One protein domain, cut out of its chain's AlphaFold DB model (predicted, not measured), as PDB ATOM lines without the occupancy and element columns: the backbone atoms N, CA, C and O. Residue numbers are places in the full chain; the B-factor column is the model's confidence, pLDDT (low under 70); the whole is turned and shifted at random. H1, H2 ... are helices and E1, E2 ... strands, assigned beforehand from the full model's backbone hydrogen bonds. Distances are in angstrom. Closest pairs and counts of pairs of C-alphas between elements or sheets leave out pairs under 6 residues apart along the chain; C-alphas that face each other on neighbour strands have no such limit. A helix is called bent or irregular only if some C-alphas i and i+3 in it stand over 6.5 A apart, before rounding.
ATOM      1  N   ARG A 110     -38.787   5.788 -33.816       91.19
ATOM      2  CA  ARG A 110     -37.647   5.098 -33.206       91.19
ATOM      3  C   ARG A 110     -37.546   5.385 -31.713       91.19
ATOM      4  O   ARG A 110     -37.298   4.452 -30.966       91.19
ATOM      5  N   GLY A 111     -37.747   6.638 -31.296       90.75
ATOM      6  CA  GLY A 111     -37.806   7.013 -29.878       90.75
ATOM      7  C   GLY A 111     -38.959   6.284 -29.201       90.75
ATOM      8  O   GLY A 111     -38.722   5.415 -28.373       90.75
ATOM      9  N   MET A 112     -40.172   6.482 -29.729       94.31
ATOM     10  CA  MET A 112     -41.393   5.824 -29.241       94.31
ATOM     11  C   MET A 112     -41.242   4.293 -29.146       94.31
ATOM     12  O   MET A 112     -41.742   3.679 -28.210       94.31
ATOM     13  N   LEU A 113     -40.561   3.658 -30.113       94.25
ATOM     14  CA  LEU A 113     -40.303   2.216 -30.093       94.25
ATOM     15  C   LEU A 113     -39.278   1.802 -29.029       94.25
ATOM     16  O   LEU A 113     -39.466   0.754 -28.417       94.25
ATOM     17  N   ARG A 114     -38.209   2.581 -28.810       92.06
ATOM     18  CA  ARG A 114     -37.246   2.315 -27.728       92.06
ATOM     19  C   ARG A 114     -37.934   2.433 -26.374       92.06
ATOM     20  O   ARG A 114     -37.863   1.482 -25.606       92.06
ATOM     21  N   ASP A 115     -38.677   3.514 -26.149       93.50
ATOM     22  CA  ASP A 115     -39.441   3.749 -24.918       93.50
ATOM     23  C   ASP A 115     -40.383   2.557 -24.632       93.50
ATOM     24  O   ASP A 115     -40.330   1.946 -23.562       93.50
ATOM     25  N   TYR A 116     -41.130   2.113 -25.650       95.00
ATOM     26  CA  TYR A 116     -42.002   0.933 -25.585       95.00
ATOM     27  C   TYR A 116     -41.256  -0.381 -25.281       95.00
ATOM     28  O   TYR A 116     -41.738  -1.208 -24.505       95.00
ATOM     29  N   ILE A 117     -40.082  -0.599 -25.881       92.69
ATOM     30  CA  ILE A 117     -39.239  -1.783 -25.631       92.69
ATOM     31  C   ILE A 117     -38.646  -1.759 -24.211       92.69
ATOM     32  O   ILE A 117     -38.483  -2.816 -23.600       92.69
ATOM     33  N   GLU A 118     -38.352  -0.574 -23.680       92.56
ATOM     34  CA  GLU A 118     -37.835  -0.363 -22.321       92.56
ATOM     35  C   GLU A 118     -38.921  -0.445 -21.235       92.56
ATOM     36  O   GLU A 118     -38.605  -0.482 -20.045       92.56
ATOM     37  N   GLY A 119     -40.190  -0.567 -21.637       94.81
ATOM     38  CA  GLY A 119     -41.334  -0.765 -20.751       94.81
ATOM     39  C   GLY A 119     -42.184   0.483 -20.519       94.81
ATOM     40  O   GLY A 119     -43.149   0.405 -19.755       94.81
ATOM     41  N   ASP A 120     -41.883   1.610 -21.175       95.25
ATOM     42  CA  ASP A 120     -42.813   2.736 -21.227       95.25
ATOM     43  C   ASP A 120     -43.908   2.485 -22.274       95.25
ATOM     44  O   ASP A 120     -43.801   2.805 -23.457       95.25
ATOM     45  N   TYR A 121     -45.011   1.917 -21.801       96.00
ATOM     46  CA  TYR A 121     -46.208   1.671 -22.600       96.00
ATOM     47  C   TYR A 121     -47.130   2.901 -22.713       96.00
ATOM     48  O   TYR A 121     -48.316   2.740 -23.016       96.00
ATOM     49  N   SER A 122     -46.618   4.120 -22.483       95.94
ATOM     50  CA  SER A 122     -47.360   5.383 -22.638       95.94
ATOM     51  C   SER A 122     -47.988   5.552 -24.026       95.94
ATOM     52  O   SER A 122     -49.075   6.123 -24.145       95.94
ATOM     53  N   ILE A 123     -47.345   5.016 -25.070       96.00
ATOM     54  CA  ILE A 123     -47.831   5.044 -26.451       96.00
ATOM     55  C   ILE A 123     -48.142   3.615 -26.933       96.00
ATOM     56  O   ILE A 123     -47.253   2.759 -26.933       96.00
ATOM     57  N   PRO A 124     -49.366   3.327 -27.417       96.75
ATOM     58  CA  PRO A 124     -49.706   2.016 -27.965       96.75
ATOM     59  C   PRO A 124     -48.840   1.631 -29.173       96.75
ATOM     60  O   PRO A 124     -48.680   2.408 -30.116       96.75
ATOM     61  N   TYR A 125     -48.379   0.377 -29.226       96.12
ATOM     62  CA  TYR A 125     -47.553  -0.132 -30.333       96.12
ATOM     63  C   TYR A 125     -48.184   0.060 -31.724       96.12
ATOM     64  O   TYR A 125     -47.488   0.339 -32.697       96.12
ATOM     65  N   LYS A 126     -49.516   0.006 -31.826       96.19
ATOM     66  CA  LYS A 126     -50.258   0.289 -33.065       96.19
ATOM     67  C   LYS A 126     -50.024   1.709 -33.600       96.19
ATOM     68  O   LYS A 126     -49.997   1.911 -34.821       96.19
ATOM     69  N   ASP A 127     -49.837   2.681 -32.713       96.06
ATOM     70  CA  ASP A 127     -49.561   4.070 -33.075       96.06
ATOM     71  C   ASP A 127     -48.086   4.251 -33.445       96.06
ATOM     72  O   ASP A 127     -47.792   4.922 -34.436       96.06
ATOM     73  N   ILE A 128     -47.175   3.545 -32.761       95.94
ATOM     74  CA  ILE A 128     -45.753   3.430 -33.134       95.94
ATOM     75  C   ILE A 128     -45.614   2.833 -34.544       95.94
ATOM     76  O   ILE A 128     -44.964   3.425 -35.406       95.94
ATOM     77  N   TYR A 129     -46.291   1.716 -34.828       95.75
ATOM     78  CA  TYR A 129     -46.365   1.100 -36.158       95.75
ATOM     79  C   TYR A 129     -46.931   2.073 -37.204       95.75
ATOM     80  O   TYR A 129     -46.359   2.244 -38.283       95.75
ATOM     81  N   SER A 130     -48.029   2.762 -36.882       94.94
ATOM     82  CA  SER A 130     -48.664   3.720 -37.795       94.94
ATOM     83  C   SER A 130     -47.764   4.919 -38.103       94.94
ATOM     84  O   SER A 130     -47.717   5.375 -39.250       94.94
ATOM     85  N   GLN A 131     -47.027   5.407 -37.106       94.00
ATOM     86  CA  GLN A 131     -46.060   6.494 -37.227       94.00
ATOM     87  C   GLN A 131     -44.800   6.052 -37.987       94.00
ATOM     88  O   GLN A 131     -44.352   6.777 -38.874       94.00
ATOM     89  N   CYS A 132     -44.298   4.837 -37.744       94.06
ATOM     90  CA  CYS A 132     -43.255   4.195 -38.547       94.06
ATOM     91  C   CYS A 132     -43.666   4.129 -40.021       94.06
ATOM     92  O   CYS A 132     -42.968   4.650 -40.891       94.06
ATOM     93  N   CYS A 133     -44.843   3.571 -40.325       94.31
ATOM     94  CA  CYS A 133     -45.334   3.530 -41.700       94.31
ATOM     95  C   CYS A 133     -45.460   4.932 -42.316       94.31
ATOM     96  O   CYS A 133     -45.133   5.119 -43.489       94.31
ATOM     97  N   ARG A 134     -45.884   5.929 -41.530       92.06
ATOM     98  CA  ARG A 134     -45.993   7.321 -41.981       92.06
ATOM     99  C   ARG A 134     -44.636   7.947 -42.303       92.06
ATOM    100  O   ARG A 134     -44.532   8.562 -43.361       92.06
ATOM    101  N   GLN A 135     -43.633   7.805 -41.441       91.00
ATOM    102  CA  GLN A 135     -42.303   8.400 -41.636       91.00
ATOM    103  C   GLN A 135     -41.458   7.667 -42.685       91.00
ATOM    104  O   GLN A 135     -40.540   8.247 -43.249       91.00
ATOM    105  N   GLU A 136     -41.776   6.409 -42.982       92.31
ATOM    106  CA  GLU A 136     -40.934   5.560 -43.831       92.31
ATOM    107  C   GLU A 136     -41.602   5.244 -45.182       92.31
ATOM    108  O   GLU A 136     -41.313   4.240 -45.826       92.31
ATOM    109  N   ASN A 137     -42.489   6.142 -45.634       93.69
ATOM    110  CA  ASN A 137     -43.153   6.123 -46.943       93.69
ATOM    111  C   ASN A 137     -43.965   4.840 -47.236       93.69
ATOM    112  O   ASN A 137     -43.986   4.330 -48.361       93.69
ATOM    113  N   MET A 138     -44.671   4.333 -46.224       94.06
ATOM    114  CA  MET A 138     -45.468   3.103 -46.270       94.06
ATOM    115  C   MET A 138     -46.952   3.356 -45.973       94.06
ATOM    116  O   MET A 138     -47.353   4.426 -45.516       94.06
ATOM    117  N   SER A 139     -47.791   2.350 -46.231       93.12
ATOM    118  CA  SER A 139     -49.176   2.343 -45.750       93.12
ATOM    119  C   SER A 139     -49.265   1.715 -44.360       93.12
ATOM    120  O   SER A 139     -48.738   0.619 -44.148       93.12
ATOM    121  N   SER A 140     -49.950   2.402 -43.440       93.19
ATOM    122  CA  SER A 140     -50.328   1.889 -42.117       93.19
ATOM    123  C   SER A 140     -51.614   1.051 -42.148       93.19
ATOM    124  O   SER A 140     -51.903   0.329 -41.199       93.19
ATOM    125  N   THR A 141     -52.403   1.122 -43.224       93.81
ATOM    126  CA  THR A 141     -53.632   0.333 -43.364       93.81
ATOM    127  C   THR A 141     -53.284  -1.125 -43.667       93.81
ATOM    128  O   THR A 141     -52.707  -1.414 -44.712       93.81
ATOM    129  N   LEU A 142     -53.685  -2.056 -42.797       91.56
ATOM    130  CA  LEU A 142     -53.326  -3.479 -42.922       91.56
ATOM    131  C   LEU A 142     -53.975  -4.197 -44.117       91.56
ATOM    132  O   LEU A 142     -53.504  -5.246 -44.533       91.56
ATOM    133  N   THR A 143     -55.013  -3.623 -44.728       90.19
ATOM    134  CA  THR A 143     -55.576  -4.123 -45.996       90.19
ATOM    135  C   THR A 143     -54.805  -3.641 -47.228       90.19
ATOM    136  O   THR A 143     -55.145  -4.025 -48.348       90.19
ATOM    137  N   LEU A 144     -53.778  -2.798 -47.052       91.25
ATOM    138  CA  LEU A 144     -53.004  -2.167 -48.119       91.25
ATOM    139  C   LEU A 144     -51.569  -2.719 -48.204       91.25
ATOM    140  O   LEU A 144     -50.602  -1.997 -47.976       91.25
ATOM    141  N   PHE A 145     -51.432  -3.985 -48.605       94.50
ATOM    142  CA  PHE A 145     -50.167  -4.624 -49.022       94.50
ATOM    143  C   PHE A 145     -50.143  -4.934 -50.530       94.50
ATOM    144  O   PHE A 145     -51.097  -4.610 -51.237       94.50
ATOM    145  N   HIS A 146     -49.078  -5.545 -51.052       95.94
ATOM    146  CA  HIS A 146     -49.109  -6.201 -52.367       95.94
ATOM    147  C   HIS A 146     -50.286  -7.202 -52.450       95.94
ATOM    148  O   HIS A 146     -50.534  -7.861 -51.442       95.94
ATOM    149  N   PRO A 147     -51.008  -7.349 -53.582       94.31
ATOM    150  CA  PRO A 147     -52.144  -8.277 -53.698       94.31
ATOM    151  C   PRO A 147     -51.867  -9.700 -53.208       94.31
ATOM    152  O   PRO A 147     -52.619 -10.235 -52.401       94.31
ATOM    153  N   ASP A 148     -50.744 -10.256 -53.655       93.88
ATOM    154  CA  ASP A 148     -50.296 -11.608 -53.315       93.88
ATOM    155  C   ASP A 148     -49.666 -11.719 -51.916       93.88
ATOM    156  O   ASP A 148     -49.279 -12.805 -51.510       93.88
ATOM    157  N   PHE A 149     -49.539 -10.618 -51.163       94.94
ATOM    158  CA  PHE A 149     -49.030 -10.664 -49.794       94.94
ATOM    159  C   PHE A 149     -50.183 -10.648 -48.791       94.94
ATOM    160  O   PHE A 149     -50.852  -9.630 -48.593       94.94
ATOM    161  N   HIS A 150     -50.381 -11.770 -48.109       94.50
ATOM    162  CA  HIS A 150     -51.353 -11.888 -47.031       94.50
ATOM    163  C   HIS A 150     -50.642 -11.769 -45.682       94.50
ATOM    164  O   HIS A 150     -49.809 -12.601 -45.334       94.50
ATOM    165  N   LEU A 151     -50.959 -10.726 -44.912       94.56
ATOM    166  CA  LEU A 151     -50.445 -10.576 -43.553       94.56
ATOM    167  C   LEU A 151     -51.173 -11.547 -42.613       94.56
ATOM    168  O   LEU A 151     -52.403 -11.579 -42.588       94.56
ATOM    169  N   LYS A 152     -50.417 -12.292 -41.803       93.75
ATOM    170  CA  LYS A 152     -50.960 -13.100 -40.708       93.75
ATOM    171  C   LYS A 152     -50.974 -12.279 -39.414       93.75
ATOM    172  O   LYS A 152     -49.938 -12.117 -38.777       93.75
ATOM    173  N   ASP A 153     -52.143 -11.763 -39.048       87.69
ATOM    174  CA  ASP A 153     -52.351 -10.927 -37.856       87.69
ATOM    175  C   ASP A 153     -52.575 -11.796 -36.600       87.69
ATOM    176  O   ASP A 153     -53.659 -11.846 -36.024       87.69
ATOM    177  N   GLU A 154     -51.549 -12.565 -36.222       90.62
ATOM    178  CA  GLU A 154     -51.512 -13.331 -34.969       90.62
ATOM    179  C   GLU A 154     -50.486 -12.713 -34.016       90.62
ATOM    180  O   GLU A 154     -49.342 -12.468 -34.397       90.62
ATOM    181  N   GLU A 155     -50.860 -12.471 -32.762       88.62
ATOM    182  CA  GLU A 155     -49.918 -12.031 -31.732       88.62
ATOM    183  C   GLU A 155     -49.030 -13.211 -31.301       88.62
ATOM    184  O   GLU A 155     -49.516 -14.208 -30.754       88.62
ATOM    185  N   ILE A 156     -47.717 -13.120 -31.539       88.31
ATOM    186  CA  ILE A 156     -46.764 -14.121 -31.049       88.31
ATOM    187  C   ILE A 156     -46.084 -13.607 -29.785       88.31
ATOM    188  O   ILE A 156     -45.342 -12.631 -29.801       88.31
ATOM    189  N   GLN A 157     -46.269 -14.358 -28.698       88.44
ATOM    190  CA  GLN A 157     -45.560 -14.147 -27.439       88.44
ATOM    191  C   GLN A 157     -44.033 -14.104 -27.669       88.44
ATOM    192  O   GLN A 157     -43.497 -15.060 -28.244       88.44
ATOM    193  N   PRO A 158     -43.300 -13.074 -27.193       85.12
ATOM    194  CA  PRO A 158     -41.872 -12.886 -27.487       85.12
ATOM    195  C   PRO A 158     -40.983 -14.102 -27.184       85.12
ATOM    196  O   PRO A 158     -40.031 -14.382 -27.910       85.12
ATOM    197  N   GLN A 159     -41.331 -14.872 -26.149       86.62
ATOM    198  CA  GLN A 159     -40.657 -16.122 -25.774       86.62
ATOM    199  C   GLN A 159     -40.768 -17.191 -26.875       86.62
ATOM    200  O   GLN A 159     -39.777 -17.826 -27.230       86.62
ATOM    201  N   ARG A 160     -41.964 -17.347 -27.459       88.56
ATOM    202  CA  ARG A 160     -42.241 -18.279 -28.560       88.56
ATOM    203  C   ARG A 160     -41.593 -17.808 -29.863       88.56
ATOM    204  O   ARG A 160     -41.111 -18.636 -30.630       88.56
ATOM    205  N   LEU A 161     -41.543 -16.494 -30.105       85.62
ATOM    206  CA  LEU A 161     -40.799 -15.925 -31.233       85.62
ATOM    207  C   LEU A 161     -39.307 -16.278 -31.134       85.62
ATOM    208  O   LEU A 161     -38.727 -16.768 -32.102       85.62
ATOM    209  N   ASP A 162     -38.696 -16.084 -29.964       85.31
ATOM    210  CA  ASP A 162     -37.290 -16.433 -29.739       85.31
ATOM    211  C   ASP A 162     -37.041 -17.949 -29.851       85.31
ATOM    212  O   ASP A 162     -36.075 -18.363 -30.487       85.31
ATOM    213  N   GLU A 163     -37.936 -18.793 -29.330       88.69
ATOM    214  CA  GLU A 163     -37.858 -20.252 -29.500       88.69
ATOM    215  C   GLU A 163     -37.886 -20.668 -30.982       88.69
ATOM    216  O   GLU A 163     -37.026 -21.439 -31.418       88.69
ATOM    217  N   ILE A 164     -38.808 -20.114 -31.780       86.06
ATOM    218  CA  ILE A 164     -38.904 -20.394 -33.223       86.06
ATOM    219  C   ILE A 164     -37.629 -19.945 -33.955       86.06
ATOM    220  O   ILE A 164     -37.101 -20.703 -34.772       86.06
ATOM    221  N   LEU A 165     -37.103 -18.755 -33.640       83.06
ATOM    222  CA  LEU A 165     -35.865 -18.229 -34.230       83.06
ATOM    223  C   LEU A 165     -34.629 -19.065 -33.842       83.06
ATOM    224  O   LEU A 165     -33.764 -19.334 -34.678       83.06
ATOM    225  N   ARG A 166     -34.540 -19.537 -32.594       84.06
ATOM    226  CA  ARG A 166     -33.464 -20.448 -32.158       84.06
ATOM    227  C   ARG A 166     -33.567 -21.805 -32.854       84.06
ATOM    228  O   ARG A 166     -32.551 -22.332 -33.310       84.06
ATOM    229  N   ALA A 167     -34.775 -22.356 -32.981       84.50
ATOM    230  CA  ALA A 167     -35.012 -23.634 -33.649       84.50
ATOM    231  C   ALA A 167     -34.617 -23.602 -35.139       84.50
ATOM    232  O   ALA A 167     -34.064 -24.584 -35.647       84.50
ATOM    233  N   THR A 168     -34.825 -22.479 -35.839       78.12
ATOM    234  CA  THR A 168     -34.331 -22.311 -37.216       78.12
ATOM    235  C   THR A 168     -32.809 -22.181 -37.292       78.12
ATOM    236  O   THR A 168     -32.222 -22.773 -38.199       78.12
ATOM    237  N   HIS A 169     -32.147 -21.500 -36.348       77.00
ATOM    238  CA  HIS A 169     -30.679 -21.395 -36.335       77.00
ATOM    239  C   HIS A 169     -29.965 -22.716 -35.980       77.00
ATOM    240  O   HIS A 169     -28.985 -23.079 -36.638       77.00
ATOM    241  N   HIS A 170     -30.444 -23.475 -34.986       70.62
ATOM    242  CA  HIS A 170     -29.764 -24.697 -34.524       70.62
ATOM    243  C   HIS A 170     -29.680 -25.811 -35.580       70.62
ATOM    244  O   HIS A 170     -28.775 -26.646 -35.519       70.62
ATOM    245  N   ARG A 171     -30.559 -25.811 -36.592       67.81
ATOM    246  CA  ARG A 171     -30.567 -26.819 -37.669       67.81
ATOM    247  C   ARG A 171     -29.276 -26.843 -38.508       67.81
ATOM    248  O   ARG A 171     -29.004 -27.857 -39.152       67.81
ATOM    249  N   PHE A 182     -17.723 -28.937 -55.617       92.62
ATOM    250  CA  PHE A 182     -18.758 -28.372 -56.486       92.62
ATOM    251  C   PHE A 182     -18.230 -28.008 -57.883       92.62
ATOM    252  O   PHE A 182     -18.885 -28.277 -58.886       92.62
ATOM    253  N   GLU A 183     -17.008 -27.486 -57.953       93.88
ATOM    254  CA  GLU A 183     -16.330 -27.050 -59.180       93.88
ATOM    255  C   GLU A 183     -16.014 -28.208 -60.142       93.88
ATOM    256  O   GLU A 183     -15.675 -27.970 -61.296       93.88
ATOM    257  N   ARG A 184     -16.107 -29.469 -59.691       95.31
ATOM    258  CA  ARG A 184     -15.902 -30.661 -60.536       95.31
ATOM    259  C   ARG A 184     -17.188 -31.200 -61.157       95.31
ATOM    260  O   ARG A 184     -17.140 -32.211 -61.857       95.31
ATOM    261  N   LEU A 185     -18.335 -30.594 -60.860       96.62
ATOM    262  CA  LEU A 185     -19.600 -30.966 -61.483       96.62
ATOM    263  C   LEU A 185     -19.677 -30.420 -62.918       96.62
ATOM    264  O   LEU A 185     -19.163 -29.333 -63.173       96.62
ATOM    265  N   PRO A 186     -20.368 -31.108 -63.843       97.50
ATOM    266  CA  PRO A 186     -20.755 -30.529 -65.128       97.50
ATOM    267  C   PRO A 186     -21.490 -29.188 -64.965       97.50
ATOM    268  O   PRO A 186     -22.254 -29.019 -64.009       97.50
ATOM    269  N   LEU A 187     -21.281 -28.250 -65.898       95.75
ATOM    270  CA  LEU A 187     -21.864 -26.902 -65.835       95.75
ATOM    271  C   LEU A 187     -23.397 -26.930 -65.743       95.75
ATOM    272  O   LEU A 187     -23.964 -26.199 -64.938       95.75
ATOM    273  N   ASP A 188     -24.072 -27.843 -66.448       96.00
ATOM    274  CA  ASP A 188     -25.532 -27.989 -66.378       96.00
ATOM    275  C   ASP A 188     -26.024 -28.387 -64.972       96.00
ATOM    276  O   ASP A 188     -27.107 -27.981 -64.547       96.00
ATOM    277  N   ILE A 189     -25.231 -29.159 -64.219       96.62
ATOM    278  CA  ILE A 189     -25.538 -29.525 -62.831       96.62
ATOM    279  C   ILE A 189     -25.215 -28.363 -61.886       96.62
ATOM    280  O   ILE A 189     -26.002 -28.097 -60.976       96.62
ATOM    281  N   GLN A 190     -24.116 -27.631 -62.111       96.94
ATOM    282  CA  GLN A 190     -23.818 -26.408 -61.353       96.94
ATOM    283  C   GLN A 190     -24.950 -25.380 -61.514       96.94
ATOM    284  O   GLN A 190     -25.479 -24.896 -60.511       96.94
ATOM    285  N   LEU A 191     -25.396 -25.135 -62.751       95.81
ATOM    286  CA  LEU A 191     -26.531 -24.277 -63.093       95.81
ATOM    287  C   LEU A 191     -27.815 -24.714 -62.373       95.81
ATOM    288  O   LEU A 191     -28.460 -23.894 -61.725       95.81
ATOM    289  N   LYS A 192     -28.167 -26.009 -62.414       95.88
ATOM    290  CA  LYS A 192     -29.343 -26.552 -61.702       95.88
ATOM    291  C   LYS A 192     -29.258 -26.328 -60.191       95.88
ATOM    292  O   LYS A 192     -30.272 -26.016 -59.568       95.88
ATOM    293  N   ILE A 193     -28.071 -26.451 -59.593       96.56
ATOM    294  CA  ILE A 193     -27.865 -26.181 -58.162       96.56
ATOM    295  C   ILE A 193     -28.041 -24.688 -57.859       96.56
ATOM    296  O   ILE A 193     -28.804 -24.355 -56.953       96.56
ATOM    297  N   PHE A 194     -27.417 -23.786 -58.626       96.94
ATOM    298  CA  PHE A 194     -27.642 -22.339 -58.490       96.94
ATOM    299  C   PHE A 194     -29.127 -21.977 -58.680       96.94
ATOM    300  O   PHE A 194     -29.669 -21.202 -57.892       96.94
ATOM    301  N   GLY A 195     -29.796 -22.607 -59.648       95.31
ATOM    302  CA  GLY A 195     -31.233 -22.516 -59.891       95.31
ATOM    303  C   GLY A 195     -32.055 -22.835 -58.642       95.31
ATOM    304  O   GLY A 195     -32.774 -21.980 -58.134       95.31
ATOM    305  N   LEU A 196     -31.890 -24.037 -58.086       95.19
ATOM    306  CA  LEU A 196     -32.603 -24.476 -56.878       95.19
ATOM    307  C   LEU A 196     -32.298 -23.603 -55.644       95.19
ATOM    308  O   LEU A 196     -33.185 -23.345 -54.823       95.19
ATOM    309  N   VAL A 197     -31.052 -23.139 -55.495       95.94
ATOM    310  CA  VAL A 197     -30.622 -22.339 -54.338       95.94
ATOM    311  C   VAL A 197     -31.138 -20.903 -54.420       95.94
ATOM    312  O   VAL A 197     -31.726 -20.421 -53.447       95.94
ATOM    313  N   PHE A 198     -30.995 -20.223 -55.558       97.06
ATOM    314  CA  PHE A 198     -31.238 -18.779 -55.669       97.06
ATOM    315  C   PHE A 198     -32.526 -18.408 -56.401       97.06
ATOM    316  O   PHE A 198     -33.181 -17.447 -55.997       97.06
ATOM    317  N   ILE A 199     -32.941 -19.169 -57.411       95.81
ATOM    318  CA  ILE A 199     -34.183 -18.893 -58.138       95.81
ATOM    319  C   ILE A 199     -35.355 -19.397 -57.291       95.81
ATOM    320  O   ILE A 199     -35.282 -20.437 -56.624       95.81
ATOM    321  N   LYS A 200     -36.416 -18.603 -57.212       94.94
ATOM    322  CA  LYS A 200     -37.641 -18.909 -56.477       94.94
ATOM    323  C   LYS A 200     -38.764 -18.995 -57.506       94.94
ATOM    324  O   LYS A 200     -38.864 -18.114 -58.355       94.94
ATOM    325  N   PRO A 201     -39.606 -20.043 -57.456       91.31
ATOM    326  CA  PRO A 201     -40.708 -20.164 -58.402       91.31
ATOM    327  C   PRO A 201     -41.735 -19.043 -58.197       91.31
ATOM    328  O   PRO A 201     -42.426 -18.682 -59.132       91.31
ATOM    329  N   THR A 202     -41.826 -18.482 -56.990       94.06
ATOM    330  CA  THR A 202     -42.813 -17.474 -56.599       94.06
ATOM    331  C   THR A 202     -42.190 -16.100 -56.344       94.06
ATOM    332  O   THR A 202     -40.973 -15.968 -56.204       94.06
ATOM    333  N   LEU A 203     -43.039 -15.070 -56.232       95.38
ATOM    334  CA  LEU A 203     -42.630 -13.703 -55.893       95.38
ATOM    335  C   LEU A 203     -41.769 -13.648 -54.623       95.38
ATOM    336  O   LEU A 203     -42.130 -14.210 -53.582       95.38
ATOM    337  N   VAL A 204     -40.667 -12.898 -54.700       97.62
ATOM    338  CA  VAL A 204     -39.811 -12.566 -53.557       97.62
ATOM    339  C   VAL A 204     -40.305 -11.256 -52.949       97.62
ATOM    340  O   VAL A 204     -39.937 -10.165 -53.384       97.62
ATOM    341  N   HIS A 205     -41.162 -11.352 -51.939       98.06
ATOM    342  CA  HIS A 205     -41.656 -10.195 -51.204       98.06
ATOM    343  C   HIS A 205     -40.549  -9.603 -50.327       98.06
ATOM    344  O   HIS A 205     -40.061 -10.252 -49.396       98.06
ATOM    345  N   CYS A 206     -40.173  -8.359 -50.611       98.00
ATOM    346  CA  CYS A 206     -39.186  -7.600 -49.852       98.00
ATOM    347  C   CYS A 206     -39.885  -6.741 -48.800       98.00
ATOM    348  O   CYS A 206     -40.484  -5.709 -49.110       98.00
ATOM    349  N   LEU A 207     -39.798  -7.174 -47.546       96.81
ATOM    350  CA  LEU A 207     -40.419  -6.504 -46.410       96.81
ATOM    351  C   LEU A 207     -39.345  -5.707 -45.662       96.81
ATOM    352  O   LEU A 207     -38.273  -6.230 -45.360       96.81
ATOM    353  N   SER A 208     -39.624  -4.438 -45.371       95.44
ATOM    354  CA  SER A 208     -38.739  -3.560 -44.594       95.44
ATOM    355  C   SER A 208     -39.580  -2.685 -43.667       95.44
ATOM    356  O   SER A 208     -39.658  -1.462 -43.801       95.44
ATOM    357  N   ARG A 209     -40.299  -3.360 -42.764       95.00
ATOM    358  CA  ARG A 209     -41.279  -2.761 -41.858       95.00
ATOM    359  C   ARG A 209     -41.344  -3.480 -40.519       95.00
ATOM    360  O   ARG A 209     -40.950  -4.639 -40.414       95.00
ATOM    361  N   LEU A 210     -41.880  -2.784 -39.523       96.06
ATOM    362  CA  LEU A 210     -42.324  -3.403 -38.281       96.06
ATOM    363  C   LEU A 210     -43.470  -4.387 -38.562       96.06
ATOM    364  O   LEU A 210     -44.269  -4.181 -39.480       96.06
ATOM    365  N   ASP A 211     -43.544  -5.448 -37.766       95.94
ATOM    366  CA  ASP A 211     -44.680  -6.365 -37.765       95.94
ATOM    367  C   ASP A 211     -45.854  -5.707 -37.004       95.94
ATOM    368  O   ASP A 211     -45.610  -5.152 -35.932       95.94
ATOM    369  N   PRO A 212     -47.097  -5.693 -37.522       95.94
ATOM    370  CA  PRO A 212     -48.185  -4.937 -36.891       95.94
ATOM    371  C   PRO A 212     -48.687  -5.512 -35.563       95.94
ATOM    372  O   PRO A 212     -49.185  -4.741 -34.742       95.94
ATOM    373  N   SER A 213     -48.568  -6.829 -35.355       94.88
ATOM    374  CA  SER A 213     -49.032  -7.503 -34.134       94.88
ATOM    375  C   SER A 213     -47.910  -7.697 -33.118       94.88
ATOM    376  O   SER A 213     -48.168  -7.773 -31.920       94.88
ATOM    377  N   THR A 214     -46.663  -7.806 -33.591       94.12
ATOM    378  CA  THR A 214     -45.546  -8.313 -32.785       94.12
ATOM    379  C   THR A 214     -44.384  -7.312 -32.749       94.12
ATOM    380  O   THR A 214     -43.697  -7.150 -33.760       94.12
ATOM    381  N   PRO A 215     -44.110  -6.642 -31.613       93.31
ATOM    382  CA  PRO A 215     -42.966  -5.741 -31.504       93.31
ATOM    383  C   PRO A 215     -41.635  -6.492 -31.698       93.31
ATOM    384  O   PRO A 215     -41.524  -7.665 -31.321       93.31
ATOM    385  N   PRO A 216     -40.604  -5.848 -32.279       92.31
ATOM    386  CA  PRO A 216     -39.275  -6.441 -32.377       92.31
ATOM    387  C   PRO A 216     -38.672  -6.668 -30.985       92.31
ATOM    388  O   PRO A 216     -38.955  -5.945 -30.031       92.31
ATOM    389  N   LEU A 217     -37.813  -7.680 -30.868       88.62
ATOM    390  CA  LEU A 217     -37.100  -7.970 -29.624       88.62
ATOM    391  C   LEU A 217     -36.038  -6.891 -29.370       88.62
ATOM    392  O   LEU A 217     -35.364  -6.472 -30.306       88.62
ATOM    393  N   ALA A 218     -35.801  -6.527 -28.105       86.31
ATOM    394  CA  ALA A 218     -34.819  -5.499 -27.722       86.31
ATOM    395  C   ALA A 218     -33.415  -5.705 -28.333       86.31
ATOM    396  O   ALA A 218     -32.742  -4.755 -28.711       86.31
ATOM    397  N   ARG A 219     -32.985  -6.965 -28.494       83.62
ATOM    398  CA  ARG A 219     -31.699  -7.325 -29.123       83.62
ATOM    399  C   ARG A 219     -31.606  -7.002 -30.619       83.62
ATOM    400  O   ARG A 219     -30.504  -6.928 -31.144       83.62
ATOM    401  N   ASP A 220     -32.744  -6.911 -31.309       81.75
ATOM    402  CA  ASP A 220     -32.825  -6.614 -32.743       81.75
ATOM    403  C   ASP A 220     -32.971  -5.091 -32.993       81.75
ATOM    404  O   ASP A 220     -33.014  -4.674 -34.149       81.75
ATOM    405  N   PHE A 221     -33.053  -4.271 -31.932       83.69
ATOM    406  CA  PHE A 221     -33.198  -2.810 -31.988       83.69
ATOM    407  C   PHE A 221     -32.368  -2.141 -30.867       83.69
ATOM    408  O   PHE A 221     -32.929  -1.711 -29.854       83.69
ATOM    409  N   PRO A 222     -31.021  -2.130 -30.974       73.69
ATOM    410  CA  PRO A 222     -30.143  -1.615 -29.925       73.69
ATOM    411  C   PRO A 222     -30.422  -0.145 -29.566       73.69
ATOM    412  O   PRO A 222     -31.013   0.622 -30.336       73.69
ATOM    413  N   ARG A 223     -29.969   0.265 -28.374       74.88
ATOM    414  CA  ARG A 223     -29.930   1.683 -27.977       74.88
ATOM    415  C   ARG A 223     -29.072   2.493 -28.959       74.88
ATOM    416  O   ARG A 223     -28.355   1.923 -29.774       74.88
ATOM    417  N   LEU A 235     -35.115  -0.923 -39.408       90.75
ATOM    418  CA  LEU A 235     -36.322  -1.690 -39.717       90.75
ATOM    419  C   LEU A 235     -35.963  -3.117 -40.141       90.75
ATOM    420  O   LEU A 235     -35.108  -3.283 -41.014       90.75
ATOM    421  N   PRO A 236     -36.654  -4.142 -39.606       91.44
ATOM    422  CA  PRO A 236     -36.449  -5.528 -40.002       91.44
ATOM    423  C   PRO A 236     -36.562  -5.726 -41.521       91.44
ATOM    424  O   PRO A 236     -37.655  -5.705 -42.085       91.44
ATOM    425  N   THR A 237     -35.430  -5.959 -42.189       94.00
ATOM    426  CA  THR A 237     -35.400  -6.435 -43.576       94.00
ATOM    427  C   THR A 237     -35.675  -7.934 -43.592       94.00
ATOM    428  O   THR A 237     -35.071  -8.698 -42.830       94.00
ATOM    429  N   ARG A 238     -36.631  -8.372 -44.414       96.00
ATOM    430  CA  ARG A 238     -37.061  -9.772 -44.512       96.00
ATOM    431  C   ARG A 238     -37.469 -10.138 -45.938       96.00
ATOM    432  O   ARG A 238     -37.971  -9.299 -46.685       96.00
ATOM    433  N   PHE A 239     -37.309 -11.415 -46.273       97.56
ATOM    434  CA  PHE A 239     -37.855 -12.027 -47.478       97.56
ATOM    435  C   PHE A 239     -39.007 -12.974 -47.133       97.56
ATOM    436  O   PHE A 239     -38.901 -13.813 -46.231       97.56
ATOM    437  N   HIS A 240     -40.092 -12.867 -47.895       97.25
ATOM    438  CA  HIS A 240     -41.159 -13.861 -47.953       97.25
ATOM    439  C   HIS A 240     -41.301 -14.382 -49.391       97.25
ATOM    440  O   HIS A 240     -41.014 -13.654 -50.338       97.25
ATOM    441  N   PHE A 241     -41.706 -15.643 -49.556       95.94
ATOM    442  CA  PHE A 241     -41.782 -16.311 -50.857       95.94
ATOM    443  C   PHE A 241     -43.199 -16.836 -51.097       95.94
ATOM    444  O   PHE A 241     -43.646 -17.732 -50.382       95.94
ATOM    445  N   GLY A 242     -43.869 -16.330 -52.133       92.75
ATOM    446  CA  GLY A 242     -45.225 -16.746 -52.510       92.75
ATOM    447  C   GLY A 242     -46.356 -16.054 -51.757       92.75
ATOM    448  O   GLY A 242     -46.172 -14.993 -51.173       92.75
ATOM    449  N   THR A 243     -47.542 -16.663 -51.850       93.69
ATOM    450  CA  THR A 243     -48.843 -16.091 -51.455       93.69
ATOM    451  C   THR A 243     -49.329 -16.500 -50.064       93.69
ATOM    452  O   THR A 243     -50.382 -16.059 -49.607       93.69
ATOM    453  N   SER A 244     -48.603 -17.385 -49.379       94.19
ATOM    454  CA  SER A 244     -49.017 -17.913 -48.077       94.19
ATOM    455  C   SER A 244     -49.096 -16.810 -47.009       94.19
ATOM    456  O   SER A 244     -48.202 -15.964 -46.972       94.19
ATOM    457  N   PRO A 245     -50.078 -16.840 -46.086       95.06
ATOM    458  CA  PRO A 245     -50.144 -15.893 -44.977       95.06
ATOM    459  C   PRO A 245     -48.830 -15.808 -44.193       95.06
ATOM    460  O   PRO A 245     -48.348 -16.799 -43.639       95.06
ATOM    461  N   CYS A 246     -48.254 -14.610 -44.139       94.75
ATOM    462  CA  CYS A 246     -46.941 -14.344 -43.580       94.75
ATOM    463  C   CYS A 246     -47.028 -13.396 -42.386       94.75
ATOM    464  O   CYS A 246     -47.626 -12.324 -42.464       94.75
ATOM    465  N   GLN A 247     -46.359 -13.771 -41.300       94.50
ATOM    466  CA  GLN A 247     -46.031 -12.865 -40.211       94.50
ATOM    467  C   GLN A 247     -44.619 -12.320 -40.432       94.50
ATOM    468  O   GLN A 247     -43.683 -13.086 -40.683       94.50
ATOM    469  N   ILE A 248     -44.453 -11.002 -40.365       94.94
ATOM    470  CA  ILE A 248     -43.224 -10.306 -40.770       94.94
ATOM    471  C   ILE A 248     -42.087 -10.624 -39.794       94.94
ATOM    472  O   ILE A 248     -40.951 -10.844 -40.220       94.94
ATOM    473  N   ALA A 249     -42.398 -10.759 -38.502       92.81
ATOM    474  CA  ALA A 249     -41.446 -11.194 -37.480       92.81
ATOM    475  C   ALA A 249     -40.827 -12.582 -37.773       92.81
ATOM    476  O   ALA A 249     -39.665 -12.815 -37.436       92.81
ATOM    477  N   LEU A 250     -41.577 -13.474 -38.441       93.00
ATOM    478  CA  LEU A 250     -41.173 -14.843 -38.799       93.00
ATOM    479  C   LEU A 250     -40.650 -15.002 -40.237       93.00
ATOM    480  O   LEU A 250     -40.204 -16.090 -40.613       93.00
ATOM    481  N   ALA A 251     -40.709 -13.953 -41.060       95.12
ATOM    482  CA  ALA A 251     -40.183 -13.986 -42.419       95.12
ATOM    483  C   ALA A 251     -38.654 -14.222 -42.424       95.12
ATOM    484  O   ALA A 251     -37.961 -14.016 -41.424       95.12
ATOM    485  N   ARG A 252     -38.095 -14.692 -43.547       94.88
ATOM    486  CA  ARG A 252     -36.677 -15.091 -43.610       94.88
ATOM    487  C   ARG A 252     -35.771 -13.864 -43.535       94.88
ATOM    488  O   ARG A 252     -36.024 -12.875 -44.224       94.88
ATOM    489  N   ARG A 253     -34.692 -13.916 -42.748       93.81
ATOM    490  CA  ARG A 253     -33.677 -12.851 -42.758       93.81
ATOM    491  C   ARG A 253     -32.883 -12.932 -44.073       93.81
ATOM    492  O   ARG A 253     -32.586 -14.046 -44.517       93.81
ATOM    493  N   PRO A 254     -32.499 -11.803 -44.700       95.00
ATOM    494  CA  PRO A 254     -31.647 -11.821 -45.887       95.00
ATOM    495  C   PRO A 254     -30.329 -12.563 -45.663       95.00
ATOM    496  O   PRO A 254     -29.897 -13.284 -46.554       95.00
ATOM    497  N   SER A 255     -29.755 -12.479 -44.457       93.25
ATOM    498  CA  SER A 255     -28.592 -13.268 -44.027       93.25
ATOM    499  C   SER A 255     -28.754 -14.767 -44.264       93.25
ATOM    500  O   SER A 255     -27.813 -15.419 -44.692       93.25
ATOM    501  N   ASP A 256     -29.943 -15.313 -44.011       92.50
ATOM    502  CA  ASP A 256     -30.188 -16.756 -44.039       92.50
ATOM    503  C   ASP A 256     -30.430 -17.242 -45.473       92.50
ATOM    504  O   ASP A 256     -30.014 -18.337 -45.846       92.50
ATOM    505  N   VAL A 257     -31.101 -16.414 -46.282       95.00
ATOM    506  CA  VAL A 257     -31.378 -16.676 -47.706       95.00
ATOM    507  C   VAL A 257     -30.112 -16.527 -48.546       95.00
ATOM    508  O   VAL A 257     -29.889 -17.305 -49.469       95.00
ATOM    509  N   LEU A 258     -29.285 -15.531 -48.222       96.31
ATOM    510  CA  LEU A 258     -28.081 -15.172 -48.968       96.31
ATOM    511  C   LEU A 258     -26.800 -15.778 -48.378       96.31
ATOM    512  O   LEU A 258     -25.740 -15.613 -48.973       96.31
ATOM    513  N   ALA A 259     -26.875 -16.535 -47.276       95.31
ATOM    514  CA  ALA A 259     -25.737 -17.273 -46.716       95.31
ATOM    515  C   ALA A 259     -24.946 -18.106 -47.752       95.31
ATOM    516  O   ALA A 259     -23.719 -18.110 -47.664       95.31
ATOM    517  N   PRO A 260     -25.561 -18.760 -48.765       95.50
ATOM    518  CA  PRO A 260     -24.806 -19.485 -49.790       95.50
ATOM    519  C   PRO A 260     -23.892 -18.596 -50.652       95.50
ATOM    520  O   PRO A 260     -22.940 -19.103 -51.237       95.50
ATOM    521  N   LEU A 261     -24.115 -17.276 -50.705       96.69
ATOM    522  CA  LEU A 261     -23.199 -16.345 -51.375       96.69
ATOM    523  C   LEU A 261     -21.833 -16.249 -50.674       96.69
ATOM    524  O   LEU A 261     -20.842 -15.933 -51.323       96.69
ATOM    525  N   LEU A 262     -21.757 -16.547 -49.371       94.88
ATOM    526  CA  LEU A 262     -20.517 -16.483 -48.588       94.88
ATOM    527  C   LEU A 262     -19.563 -17.664 -48.820       94.88
ATOM    528  O   LEU A 262     -18.476 -17.687 -48.244       94.88
ATOM    529  N   VAL A 263     -19.947 -18.658 -49.627       93.12
ATOM    530  CA  VAL A 263     -19.139 -19.869 -49.850       93.12
ATOM    531  C   VAL A 263     -17.816 -19.544 -50.554       93.12
ATOM    532  O   VAL A 263     -16.768 -20.055 -50.162       93.12
ATOM    533  N   SER A 264     -17.846 -18.698 -51.587       95.56
ATOM    534  CA  SER A 264     -16.654 -18.221 -52.301       95.56
ATOM    535  C   SER A 264     -16.982 -17.008 -53.179       95.56
ATOM    536  O   SER A 264     -18.147 -16.746 -53.472       95.56
ATOM    537  N   LYS A 265     -15.957 -16.293 -53.672       96.69
ATOM    538  CA  LYS A 265     -16.131 -15.169 -54.618       96.69
ATOM    539  C   LYS A 265     -16.917 -15.562 -55.878       96.69
ATOM    540  O   LYS A 265     -17.776 -14.809 -56.323       96.69
ATOM    541  N   ARG A 266     -16.689 -16.783 -56.377       96.75
ATOM    542  CA  ARG A 266     -17.423 -17.402 -57.491       96.75
ATOM    543  C   ARG A 266     -18.912 -17.577 -57.169       96.75
ATOM    544  O   ARG A 266     -19.764 -17.156 -57.945       96.75
ATOM    545  N   TRP A 267     -19.228 -18.135 -55.998       97.44
ATOM    546  CA  TRP A 267     -20.610 -18.281 -55.520       97.44
ATOM    547  C   TRP A 267     -21.300 -16.935 -55.290       97.44
ATOM    548  O   TRP A 267     -22.481 -16.805 -55.605       97.44
ATOM    549  N   TYR A 268     -20.578 -15.931 -54.792       97.88
ATOM    550  CA  TYR A 268     -21.095 -14.574 -54.652       97.88
ATOM    551  C   TYR A 268     -21.431 -13.952 -56.011       97.88
ATOM    552  O   TYR A 268     -22.549 -13.476 -56.190       97.88
ATOM    553  N   PHE A 269     -20.516 -14.005 -56.984       98.00
ATOM    554  CA  PHE A 269     -20.739 -13.462 -58.326       98.00
ATOM    555  C   PHE A 269     -21.927 -14.137 -59.028       98.00
ATOM    556  O   PHE A 269     -22.941 -13.485 -59.298       98.00
ATOM    557  N   ILE A 270     -21.845 -15.454 -59.246       98.12
ATOM    558  CA  ILE A 270     -22.870 -16.222 -59.968       98.12
ATOM    559  C   ILE A 270     -24.204 -16.179 -59.206       98.12
ATOM    560  O   ILE A 270     -25.254 -15.939 -59.798       98.12
ATOM    561  N   GLY A 271     -24.177 -16.337 -57.880       98.06
ATOM    562  CA  GLY A 271     -25.374 -16.331 -57.040       98.06
ATOM    563  C   GLY A 271     -26.069 -14.970 -56.949       98.06
ATOM    564  O   GLY A 271     -27.295 -14.929 -56.873       98.06
ATOM    565  N   VAL A 272     -25.340 -13.846 -57.015       98.12
ATOM    566  CA  VAL A 272     -25.953 -12.506 -57.111       98.12
ATOM    567  C   VAL A 272     -26.641 -12.318 -58.461       98.12
ATOM    568  O   VAL A 272     -27.761 -11.807 -58.496       98.12
ATOM    569  N   HIS A 273     -26.026 -12.762 -59.559       97.81
ATOM    570  CA  HIS A 273     -26.669 -12.740 -60.875       97.81
ATOM    571  C   HIS A 273     -27.903 -13.656 -60.925       97.81
ATOM    572  O   HIS A 273     -28.969 -13.201 -61.335       97.81
ATOM    573  N   ALA A 274     -27.818 -14.882 -60.402       97.25
ATOM    574  CA  ALA A 274     -28.960 -15.790 -60.298       97.25
ATOM    575  C   ALA A 274     -30.093 -15.199 -59.434       97.25
ATOM    576  O   ALA A 274     -31.246 -15.162 -59.862       97.25
ATOM    577  N   PHE A 275     -29.780 -14.697 -58.231       97.88
ATOM    578  CA  PHE A 275     -30.788 -14.212 -57.284       97.88
ATOM    579  C   PHE A 275     -31.438 -12.901 -57.738       97.88
ATOM    580  O   PHE A 275     -32.662 -12.823 -57.787       97.88
ATOM    581  N   TYR A 276     -30.656 -11.874 -58.078       97.81
ATOM    582  CA  TYR A 276     -31.207 -10.563 -58.438       97.81
ATOM    583  C   TYR A 276     -31.636 -10.478 -59.913       97.81
ATOM    584  O   TYR A 276     -32.515  -9.684 -60.241       97.81
ATOM    585  N   GLY A 277     -31.046 -11.294 -60.791       96.31
ATOM    586  CA  GLY A 277     -31.291 -11.268 -62.234       96.31
ATOM    587  C   GLY A 277     -32.499 -12.054 -62.728       96.31
ATOM    588  O   GLY A 277     -33.033 -11.698 -63.773       96.31
ATOM    589  N   THR A 278     -32.944 -13.086 -62.006       95.50
ATOM    590  CA  THR A 278     -34.036 -13.962 -62.482       95.50
ATOM    591  C   THR A 278     -35.335 -13.797 -61.696       95.50
ATOM    592  O   THR A 278     -36.416 -13.788 -62.288       95.50
ATOM    593  N   ASN A 279     -35.249 -13.619 -60.373       96.62
ATOM    594  CA  ASN A 279     -36.418 -13.518 -59.506       96.62
ATOM    595  C   ASN A 279     -37.245 -12.255 -59.779       96.62
ATOM    596  O   ASN A 279     -36.715 -11.188 -60.094       96.62
ATOM    597  N   THR A 280     -38.554 -12.367 -59.553       96.44
ATOM    598  CA  THR A 280     -39.464 -11.219 -59.497       96.44
ATOM    599  C   THR A 280     -39.587 -10.740 -58.055       96.44
ATOM    600  O   THR A 280     -40.110 -11.457 -57.197       96.44
ATOM    601  N   PHE A 281     -39.115  -9.523 -57.782       98.06
ATOM    602  CA  PHE A 281     -39.177  -8.928 -56.445       98.06
ATOM    603  C   PHE A 281     -40.436  -8.077 -56.280       98.06
ATOM    604  O   PHE A 281     -40.731  -7.225 -57.119       98.06
ATOM    605  N   ALA A 282     -41.166  -8.298 -55.188       97.88
ATOM    606  CA  ALA A 282     -42.452  -7.669 -54.916       97.88
ATOM    607  C   ALA A 282     -42.383  -6.734 -53.699       97.88
ATOM    608  O   ALA A 282     -41.961  -7.128 -52.608       97.88
ATOM    609  N   PHE A 283     -42.857  -5.498 -53.868       98.12
ATOM    610  CA  PHE A 283     -42.802  -4.438 -52.859       98.12
ATOM    611  C   PHE A 283     -44.207  -3.950 -52.513       98.12
ATOM    612  O   PHE A 283     -44.981  -3.552 -53.387       98.12
ATOM    613  N   SER A 284     -44.532  -3.920 -51.219       97.25
ATOM    614  CA  SER A 284     -45.828  -3.420 -50.738       97.25
ATOM    615  C   SER A 284     -45.898  -1.887 -50.671       97.25
ATOM    616  O   SER A 284     -46.960  -1.344 -50.364       97.25
ATOM    617  N   SER A 285     -44.816  -1.163 -50.973       97.12
ATOM    618  CA  SER A 285     -44.772   0.304 -50.967       97.12
ATOM    619  C   SER A 285     -43.523   0.869 -51.653       97.12
ATOM    620  O   SER A 285     -42.515   0.181 -51.821       97.12
ATOM    621  N   ILE A 286     -43.560   2.169 -51.964       96.94
ATOM    622  CA  ILE A 286     -42.397   2.930 -52.453       96.94
ATOM    623  C   ILE A 286     -41.315   3.052 -51.360       96.94
ATOM    624  O   ILE A 286     -40.127   3.098 -51.678       96.94
ATOM    625  N   GLY A 287     -41.699   3.080 -50.077       95.19
ATOM    626  CA  GLY A 287     -40.766   3.076 -48.945       95.19
ATOM    627  C   GLY A 287     -39.924   1.803 -48.856       95.19
ATOM    628  O   GLY A 287     -38.699   1.881 -48.779       95.19
ATOM    629  N   GLU A 288     -40.559   0.632 -48.948       96.50
ATOM    630  CA  GLU A 288     -39.861  -0.665 -48.943       96.50
ATOM    631  C   GLU A 288     -38.936  -0.816 -50.156       96.50
ATOM    632  O   GLU A 288     -37.796  -1.248 -49.996       96.50
ATOM    633  N   TRP A 289     -39.385  -0.383 -51.340       97.56
ATOM    634  CA  TRP A 289     -38.556  -0.323 -52.549       97.56
ATOM    635  C   TRP A 289     -37.302   0.545 -52.357       97.56
ATOM    636  O   TRP A 289     -36.189   0.096 -52.631       97.56
ATOM    637  N   HIS A 290     -37.463   1.762 -51.828       95.75
ATOM    638  CA  HIS A 290     -36.345   2.674 -51.572       95.75
ATOM    639  C   HIS A 290     -35.327   2.078 -50.592       95.75
ATOM    640  O   HIS A 290     -34.132   2.063 -50.878       95.75
ATOM    641  N   ARG A 291     -35.801   1.548 -49.456       94.38
ATOM    642  CA  ARG A 291     -34.940   0.929 -48.438       94.38
ATOM    643  C   ARG A 291     -34.197  -0.290 -48.959       94.38
ATOM    644  O   ARG A 291     -33.014  -0.440 -48.672       94.38
ATOM    645  N   PHE A 292     -34.881  -1.146 -49.717       96.69
ATOM    646  CA  PHE A 292     -34.261  -2.305 -50.347       96.69
ATOM    647  C   PHE A 292     -33.112  -1.872 -51.254       96.69
ATOM    648  O   PHE A 292     -32.007  -2.372 -51.081       96.69
ATOM    649  N   CYS A 293     -33.337  -0.896 -52.141       97.25
ATOM    650  CA  CYS A 293     -32.300  -0.399 -53.044       97.25
ATOM    651  C   CYS A 293     -31.101   0.201 -52.301       97.25
ATOM    652  O   CYS A 293     -29.964  -0.165 -52.598       97.25
ATOM    653  N   ASN A 294     -31.355   1.054 -51.300       94.44
ATOM    654  CA  ASN A 294     -30.303   1.631 -50.457       94.44
ATOM    655  C   ASN A 294     -29.476   0.528 -49.770       94.44
ATOM    656  O   ASN A 294     -28.255   0.607 -49.738       94.44
ATOM    657  N   GLY A 295     -30.133  -0.507 -49.237       93.81
ATOM    658  CA  GLY A 295     -29.459  -1.579 -48.506       93.81
ATOM    659  C   GLY A 295     -28.701  -2.569 -49.391       93.81
ATOM    660  O   GLY A 295     -27.599  -2.980 -49.034       93.81
ATOM    661  N   VAL A 296     -29.259  -2.988 -50.535       95.44
ATOM    662  CA  VAL A 296     -28.573  -3.958 -51.413       95.44
ATOM    663  C   VAL A 296     -27.437  -3.319 -52.216       95.44
ATOM    664  O   VAL A 296     -26.525  -4.044 -52.620       95.44
ATOM    665  N   GLY A 297     -27.470  -1.995 -52.405       96.00
ATOM    666  CA  GLY A 297     -26.456  -1.204 -53.102       96.00
ATOM    667  C   GLY A 297     -26.634  -1.172 -54.624       96.00
ATOM    668  O   GLY A 297     -27.198  -2.090 -55.231       96.00
ATOM    669  N   VAL A 298     -26.108  -0.116 -55.262       96.94
ATOM    670  CA  VAL A 298     -26.298   0.191 -56.697       96.94
ATOM    671  C   VAL A 298     -25.990  -1.009 -57.601       96.94
ATOM    672  O   VAL A 298     -26.764  -1.322 -58.502       96.94
ATOM    673  N   ALA A 299     -24.903  -1.737 -57.329       97.31
ATOM    674  CA  ALA A 299     -24.482  -2.880 -58.139       97.31
ATOM    675  C   ALA A 299     -25.485  -4.048 -58.138       97.31
ATOM    676  O   ALA A 299     -25.637  -4.732 -59.155       97.31
ATOM    677  N   ARG A 300     -26.202  -4.279 -57.030       97.88
ATOM    678  CA  ARG A 300     -27.247  -5.315 -56.960       97.88
ATOM    679  C   ARG A 300     -28.564  -4.801 -57.556       97.88
ATOM    680  O   ARG A 300     -29.219  -5.545 -58.279       97.88
ATOM    681  N   VAL A 301     -28.890  -3.516 -57.365       98.19
ATOM    682  CA  VAL A 301     -30.039  -2.848 -58.019       98.19
ATOM    683  C   VAL A 301     -29.933  -2.897 -59.548       98.19
ATOM    684  O   VAL A 301     -30.911  -3.217 -60.221       98.19
ATOM    685  N   ALA A 302     -28.742  -2.664 -60.107       97.81
ATOM    686  CA  ALA A 302     -28.494  -2.691 -61.550       97.81
ATOM    687  C   ALA A 302     -28.836  -4.030 -62.224       97.81
ATOM    688  O   ALA A 302     -29.148  -4.048 -63.416       97.81
ATOM    689  N   ARG A 303     -28.804  -5.133 -61.463       97.81
ATOM    690  CA  ARG A 303     -29.058  -6.504 -61.931       97.81
ATOM    691  C   ARG A 303     -30.539  -6.901 -61.918       97.81
ATOM    692  O   ARG A 303     -30.864  -7.901 -62.549       97.81
ATOM    693  N   LEU A 304     -31.409  -6.137 -61.249       97.56
ATOM    694  CA  LEU A 304     -32.845  -6.423 -61.131       97.56
ATOM    695  C   LEU A 304     -33.529  -6.446 -62.504       97.56
ATOM    696  O   LEU A 304     -33.538  -5.434 -63.203       97.56
ATOM    697  N   ALA A 305     -34.132  -7.582 -62.867       95.69
ATOM    698  CA  ALA A 305     -34.822  -7.748 -64.149       95.69
ATOM    699  C   ALA A 305     -36.353  -7.651 -64.061       95.69
ATOM    700  O   ALA A 305     -36.978  -7.152 -64.998       95.69
ATOM    701  N   ASN A 306     -36.959  -8.111 -62.962       96.75
ATOM    702  CA  ASN A 306     -38.411  -8.247 -62.826       96.75
ATOM    703  C   ASN A 306     -38.888  -7.665 -61.486       96.75
ATOM    704  O   ASN A 306     -38.398  -8.060 -60.423       96.75
ATOM    705  N   LEU A 307     -39.841  -6.730 -61.524       97.81
ATOM    706  CA  LEU A 307     -40.335  -6.022 -60.337       97.81
ATOM    707  C   LEU A 307     -41.868  -5.940 -60.306       97.81
ATOM    708  O   LEU A 307     -42.503  -5.603 -61.304       97.81
ATOM    709  N   GLU A 308     -42.460  -6.150 -59.129       97.94
ATOM    710  CA  GLU A 308     -43.844  -5.768 -58.831       97.94
ATOM    711  C   GLU A 308     -43.874  -4.724 -57.701       97.94
ATOM    712  O   GLU A 308     -43.331  -4.938 -56.616       97.94
ATOM    713  N   LEU A 309     -44.506  -3.571 -57.931       97.88
ATOM    714  CA  LEU A 309     -44.546  -2.454 -56.983       97.88
ATOM    715  C   LEU A 309     -45.983  -2.011 -56.703       97.88
ATOM    716  O   LEU A 309     -46.682  -1.510 -57.583       97.88
ATOM    717  N   MET A 310     -46.402  -2.083 -55.441       96.88
ATOM    718  CA  MET A 310     -47.596  -1.382 -54.979       96.88
ATOM    719  C   MET A 310     -47.296   0.122 -54.866       96.88
ATOM    720  O   MET A 310     -46.582   0.567 -53.963       96.88
ATOM    721  N   TRP A 311     -47.856   0.925 -55.779       96.31
ATOM    722  CA  TRP A 311     -47.636   2.372 -55.898       96.31
ATOM    723  C   TRP A 311     -48.390   3.151 -54.824       96.31
ATOM    724  O   TRP A 311     -49.370   3.874 -55.058       96.31
ATOM    725  N   GLN A 312     -47.900   3.000 -53.605       93.50
ATOM    726  CA  GLN A 312     -48.371   3.708 -52.438       93.50
ATOM    727  C   GLN A 312     -47.212   4.121 -51.542       93.50
ATOM    728  O   GLN A 312     -46.114   3.572 -51.577       93.50
ATOM    729  N   GLY A 313     -47.521   5.100 -50.713       86.75
ATOM    730  CA  GLY A 313     -46.632   5.684 -49.733       86.75
ATOM    731  C   GLY A 313     -47.385   6.790 -49.013       86.75
ATOM    732  O   GLY A 313     -48.297   7.403 -49.596       86.75
ATOM    733  N   SER A 314     -47.054   7.006 -47.751       82.50
ATOM    734  CA  SER A 314     -47.592   8.079 -46.919       82.50
ATOM    735  C   SER A 314     -47.253   9.466 -47.484       82.50
ATOM    736  O   SER A 314     -46.409   9.637 -48.367       82.50
ATOM    737  N   GLN A 315     -47.949  10.497 -47.005       65.88
ATOM    738  CA  GLN A 315     -47.510  11.872 -47.230       65.88
ATOM    739  C   GLN A 315     -46.422  12.202 -46.210       65.88
ATOM    740  O   GLN A 315     -46.703  12.372 -45.029       65.88
ATOM    741  N   MET A 316     -45.187  12.282 -46.695       64.94
ATOM    742  CA  MET A 316     -44.057  12.839 -45.957       64.94
ATOM    743  C   MET A 316     -44.136  14.375 -45.935       64.94
ATOM    744  O   MET A 316     -44.614  14.959 -46.918       64.94
ATOM    745  N   PRO A 317     -43.585  15.039 -44.900       60.78
ATOM    746  CA  PRO A 317     -43.195  16.443 -44.988       60.78
ATOM    747  C   PRO A 317     -42.359  16.699 -46.254       60.78
ATOM    748  O   PRO A 317     -41.626  15.820 -46.726       60.78
ATOM    749  N   ARG A 318     -42.494  17.893 -46.845       59.38
ATOM    750  CA  ARG A 318     -41.720  18.267 -48.041       59.38
ATOM    751  C   ARG A 318     -40.228  18.252 -47.699       59.38
ATOM    752  O   ARG A 318     -39.840  18.744 -46.647       59.38
ATOM    753  N   HIS A 319     -39.392  17.720 -48.592       63.72
ATOM    754  CA  HIS A 319     -37.944  17.850 -48.425       63.72
ATOM    755  C   HIS A 319     -37.547  19.334 -48.528       63.72
ATOM    756  O   HIS A 319     -38.157  20.041 -49.341       63.72
ATOM    757  N   PRO A 320     -36.511  19.818 -47.813       65.00
ATOM    758  CA  PRO A 320     -35.980  21.170 -48.013       65.00
ATOM    759  C   PRO A 320     -35.635  21.477 -49.482       65.00
ATOM    760  O   PRO A 320     -35.825  22.602 -49.933       65.00
ATOM    761  N   THR A 321     -35.235  20.474 -50.275       69.00
ATOM    762  CA  THR A 321     -34.961  20.625 -51.722       69.00
ATOM    763  C   THR A 321     -36.216  20.678 -52.610       69.00
ATOM    764  O   THR A 321     -36.111  20.548 -53.825       69.00
ATOM    765  N   ARG A 322     -37.420  20.830 -52.037       75.31
ATOM    766  CA  ARG A 322     -38.739  20.816 -52.717       75.31
ATOM    767  C   ARG A 322     -39.134  19.492 -53.394       75.31
ATOM    768  O   ARG A 322     -40.309  19.320 -53.720       75.31
ATOM    769  N   ILE A 323     -38.217  18.532 -53.542       75.56
ATOM    770  CA  ILE A 323     -38.511  17.174 -54.025       75.56
ATOM    771  C   ILE A 323     -39.450  16.466 -53.034       75.56
ATOM    772  O   ILE A 323     -39.313  16.572 -51.811       75.56
ATOM    773  N   SER A 324     -40.427  15.714 -53.544       82.50
ATOM    774  CA  SER A 324     -41.300  14.917 -52.683       82.50
ATOM    775  C   SER A 324     -40.558  13.675 -52.180       82.50
ATOM    776  O   SER A 324     -40.310  12.749 -52.951       82.50
ATOM    777  N   ARG A 325     -40.277  13.598 -50.868       82.00
ATOM    778  CA  ARG A 325     -39.747  12.376 -50.217       82.00
ATOM    779  C   ARG A 325     -40.566  11.121 -50.564       82.00
ATOM    780  O   ARG A 325     -40.014  10.034 -50.668       82.00
ATOM    781  N   ARG A 326     -41.867  11.289 -50.830       87.19
ATOM    782  CA  ARG A 326     -42.792  10.231 -51.258       87.19
ATOM    783  C   ARG A 326     -42.410   9.562 -52.584       87.19
ATOM    784  O   ARG A 326     -42.672   8.375 -52.751       87.19
ATOM    785  N   THR A 327     -41.839  10.311 -53.527       91.12
ATOM    786  CA  THR A 327     -41.443   9.807 -54.855       91.12
ATOM    787  C   THR A 327     -39.943   9.597 -54.990       91.12
ATOM    788  O   THR A 327     -39.532   9.001 -55.976       91.12
ATOM    789  N   LEU A 328     -39.134  10.029 -54.016       89.94
ATOM    790  CA  LEU A 328     -37.676   9.875 -54.038       89.94
ATOM    791  C   LEU A 328     -37.248   8.419 -54.281       89.94
ATOM    792  O   LEU A 328     -36.341   8.180 -55.059       89.94
ATOM    793  N   GLY A 329     -37.957   7.444 -53.704       93.62
ATOM    794  CA  GLY A 329     -37.690   6.022 -53.942       93.62
ATOM    795  C   GLY A 329     -37.774   5.578 -55.404       93.62
ATOM    796  O   GLY A 329     -37.092   4.638 -55.792       93.62
ATOM    797  N   LEU A 330     -38.576   6.255 -56.227       96.62
ATOM    798  CA  LEU A 330     -38.769   5.907 -57.636       96.62
ATOM    799  C   LEU A 330     -37.562   6.301 -58.505       96.62
ATOM    800  O   LEU A 330     -37.410   5.740 -59.586       96.62
ATOM    801  N   SER A 331     -36.664   7.176 -58.029       96.00
ATOM    802  CA  SER A 331     -35.430   7.511 -58.756       96.00
ATOM    803  C   SER A 331     -34.512   6.304 -58.953       96.00
ATOM    804  O   SER A 331     -33.786   6.249 -59.944       96.00
ATOM    805  N   TRP A 332     -34.602   5.291 -58.084       97.69
ATOM    806  CA  TRP A 332     -33.865   4.034 -58.219       97.69
ATOM    807  C   TRP A 332     -34.157   3.277 -59.521       97.69
ATOM    808  O   TRP A 332     -33.285   2.543 -59.982       97.69
ATOM    809  N   PHE A 333     -35.300   3.509 -60.180       97.69
ATOM    810  CA  PHE A 333     -35.569   2.962 -61.517       97.69
ATOM    811  C   PHE A 333     -34.568   3.444 -62.584       97.69
ATOM    812  O   PHE A 333     -34.303   2.728 -63.545       97.69
ATOM    813  N   THR A 334     -33.929   4.603 -62.395       95.94
ATOM    814  CA  THR A 334     -32.842   5.071 -63.283       95.94
ATOM    815  C   THR A 334     -31.540   4.277 -63.114       95.94
ATOM    816  O   THR A 334     -30.666   4.341 -63.973       95.94
ATOM    817  N   LYS A 335     -31.405   3.515 -62.018       97.31
ATOM    818  CA  LYS A 335     -30.236   2.678 -61.699       97.31
ATOM    819  C   LYS A 335     -30.491   1.184 -61.929       97.31
ATOM    820  O   LYS A 335     -29.554   0.395 -61.866       97.31
ATOM    821  N   THR A 336     -31.727   0.764 -62.215       97.38
ATOM    822  CA  THR A 336     -32.060  -0.626 -62.570       97.38
ATOM    823  C   THR A 336     -31.755  -0.898 -64.047       97.38
ATOM    824  O   THR A 336     -32.662  -1.110 -64.851       97.38
ATOM    825  N   HIS A 337     -30.472  -0.865 -64.425       96.44
ATOM    826  CA  HIS A 337     -30.031  -0.960 -65.825       96.44
ATOM    827  C   HIS A 337     -30.564  -2.200 -66.563       96.44
ATOM    828  O   HIS A 337     -30.824  -2.124 -67.765       96.44
ATOM    829  N   ARG A 338     -30.780  -3.329 -65.871       96.31
ATOM    830  CA  ARG A 338     -31.314  -4.579 -66.449       96.31
ATOM    831  C   ARG A 338     -32.832  -4.776 -66.352       96.31
ATOM    832  O   ARG A 338     -33.296  -5.843 -66.754       96.31
ATOM    833  N   LEU A 339     -33.605  -3.787 -65.899       97.38
ATOM    834  CA  LEU A 339     -35.054  -3.931 -65.718       97.38
ATOM    835  C   LEU A 339     -35.766  -4.255 -67.043       97.38
ATOM    836  O   LEU A 339     -35.812  -3.436 -67.959       97.38
TER     837      LEU A 339
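AT A GLANCE: This is residues 110 to 171, 182 to 223 and 235 to 339 of the 884 residues of an uncharacterized protein of Hypoxylon sp. CI-4A (UniProt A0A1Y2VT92). A small twisted sheet of four strands stands in the middle, with helix H7 across one face, H9 packed on H7, and residues 145 to 149 of a long link passing over the other face. At one end of the longest axis H4, H5 and H6 gather, at the other end lies the helical hairpin of H1 and H2, and H3 lies off to one side, touching no helix. The printed part has 209 residues with nine named helices and four named strands, in the order H1 H2 H3 H4 E1 E2 H5 H6 E3 H7 H8 E4 H9. The sheet runs E2 E1 E3 E4 and is mixed, and the class is mixed, helices and strands. The whole is compact, with a radius of gyration of the C-alphas of 18.4 A, and spans 61 by 46 by 31 A.

HOW THE PARTS SIT: Start at Arg 110, where H1, residues 110 to 118, and H2, residues 125 to 135, form a helical hairpin; they touch, the closest C-alphas being those of Met 112 and Ile 128 at 6.3 A, at a shallow tilt of 20 degrees, opposite ways. H3, residues 158 to 170, is apart from both. Past the first cut, H4, residues 187 to 198, touches H6, residues 265 to 278, with residues 194 to 198 alone: the closest C-alphas, of Phe 198 and Phe 275, are 4.9 A apart, at a steep tilt of 66 degrees. Next find E1, residues 204 to 208, and its antiparallel neighbour E2, residues 237 to 241, an edge strand; N 205 and O 240 are 2.8 A apart, within hydrogen-bond range. H5, residues 254 to 263, is on the sheet, with C-alphas 238 and 254 closest at 5.9 A. H5 and H6 form a helical hairpin and touch, the closest C-alphas being those of Leu 261 and Tyr 268 at 4.3 A, at a steep tilt of 42 degrees. H6 only grazes the sheet, with residues 275 to 278. E3, residues 280 to 283, is parallel to E1, with N 206 and O 282 at 2.9 A. H7, residues 286 to 296, is over E1 at a height over the sheet of 8.0 A and runs across the strands, at 70 degrees to E1 on the local plane. H8, residues 298 to 301, only just touches H6, with 3 pairs of C-alphas within 8 A, Tyr 276 and Arg 300 closest at 6.7 A. E4, residues 306 to 310, is the other edge strand, parallel to E3, with N 283 and O 308 at 2.8 A. E3, H7, H8 and E4 form a strand-helix-strand unit, two parallel neighbour strands with helices between, and its crossover is right-handed. H9, residues 325 to 334, touches H7, with the C-alphas of His 290 and Gly 329 closest at 4.3 A, at a steep tilt of 52 degrees. Every O i to N i+4 pair is within hydrogen-bond range in H1, H2, H3, H4, H6 and H7; H5 has 2 of 6, with 4 of 7 O i to N i+3 pairs, H9 has 0 of 6, with 6 of 7, and H8 is too short for an i+4 pair.

IN THESE COORDINATES: Find C-alpha 110 at (-37.647, 5.098, -33.206), where H1 begins. E1 begins at C-alpha 204, (-39.811, -12.566, -53.557), and runs 12.8 A. H6 is 19.6 A long, H3 18.3 A and H4 16.0 A. H5 is irregular, with C-alphas 257 and 260 7.4 A apart, and H9, 16.5 A long, is irregular too, with C-alphas 326 and 329 7.1 A apart. H9 ends at C-alpha 334, (-32.842, 5.071, -63.283).

THE WHOLE: The two C-alphas farthest apart, of Ser 122 and Pro 186, are 61.7 A from each other. Residues 172 to 181 are not printed, with 22.3 A across that cut, and neither are residues 224 to 234, with 13.8 A. The links H2 to H3, E2 to H5 and E4 to H9 are long. Residues 184 to 189, of which 187 to 189 belong to H4, stand free. Mean pLDDT of the printed part is 92.4; residue 171 and residues 315 to 321 are under 70.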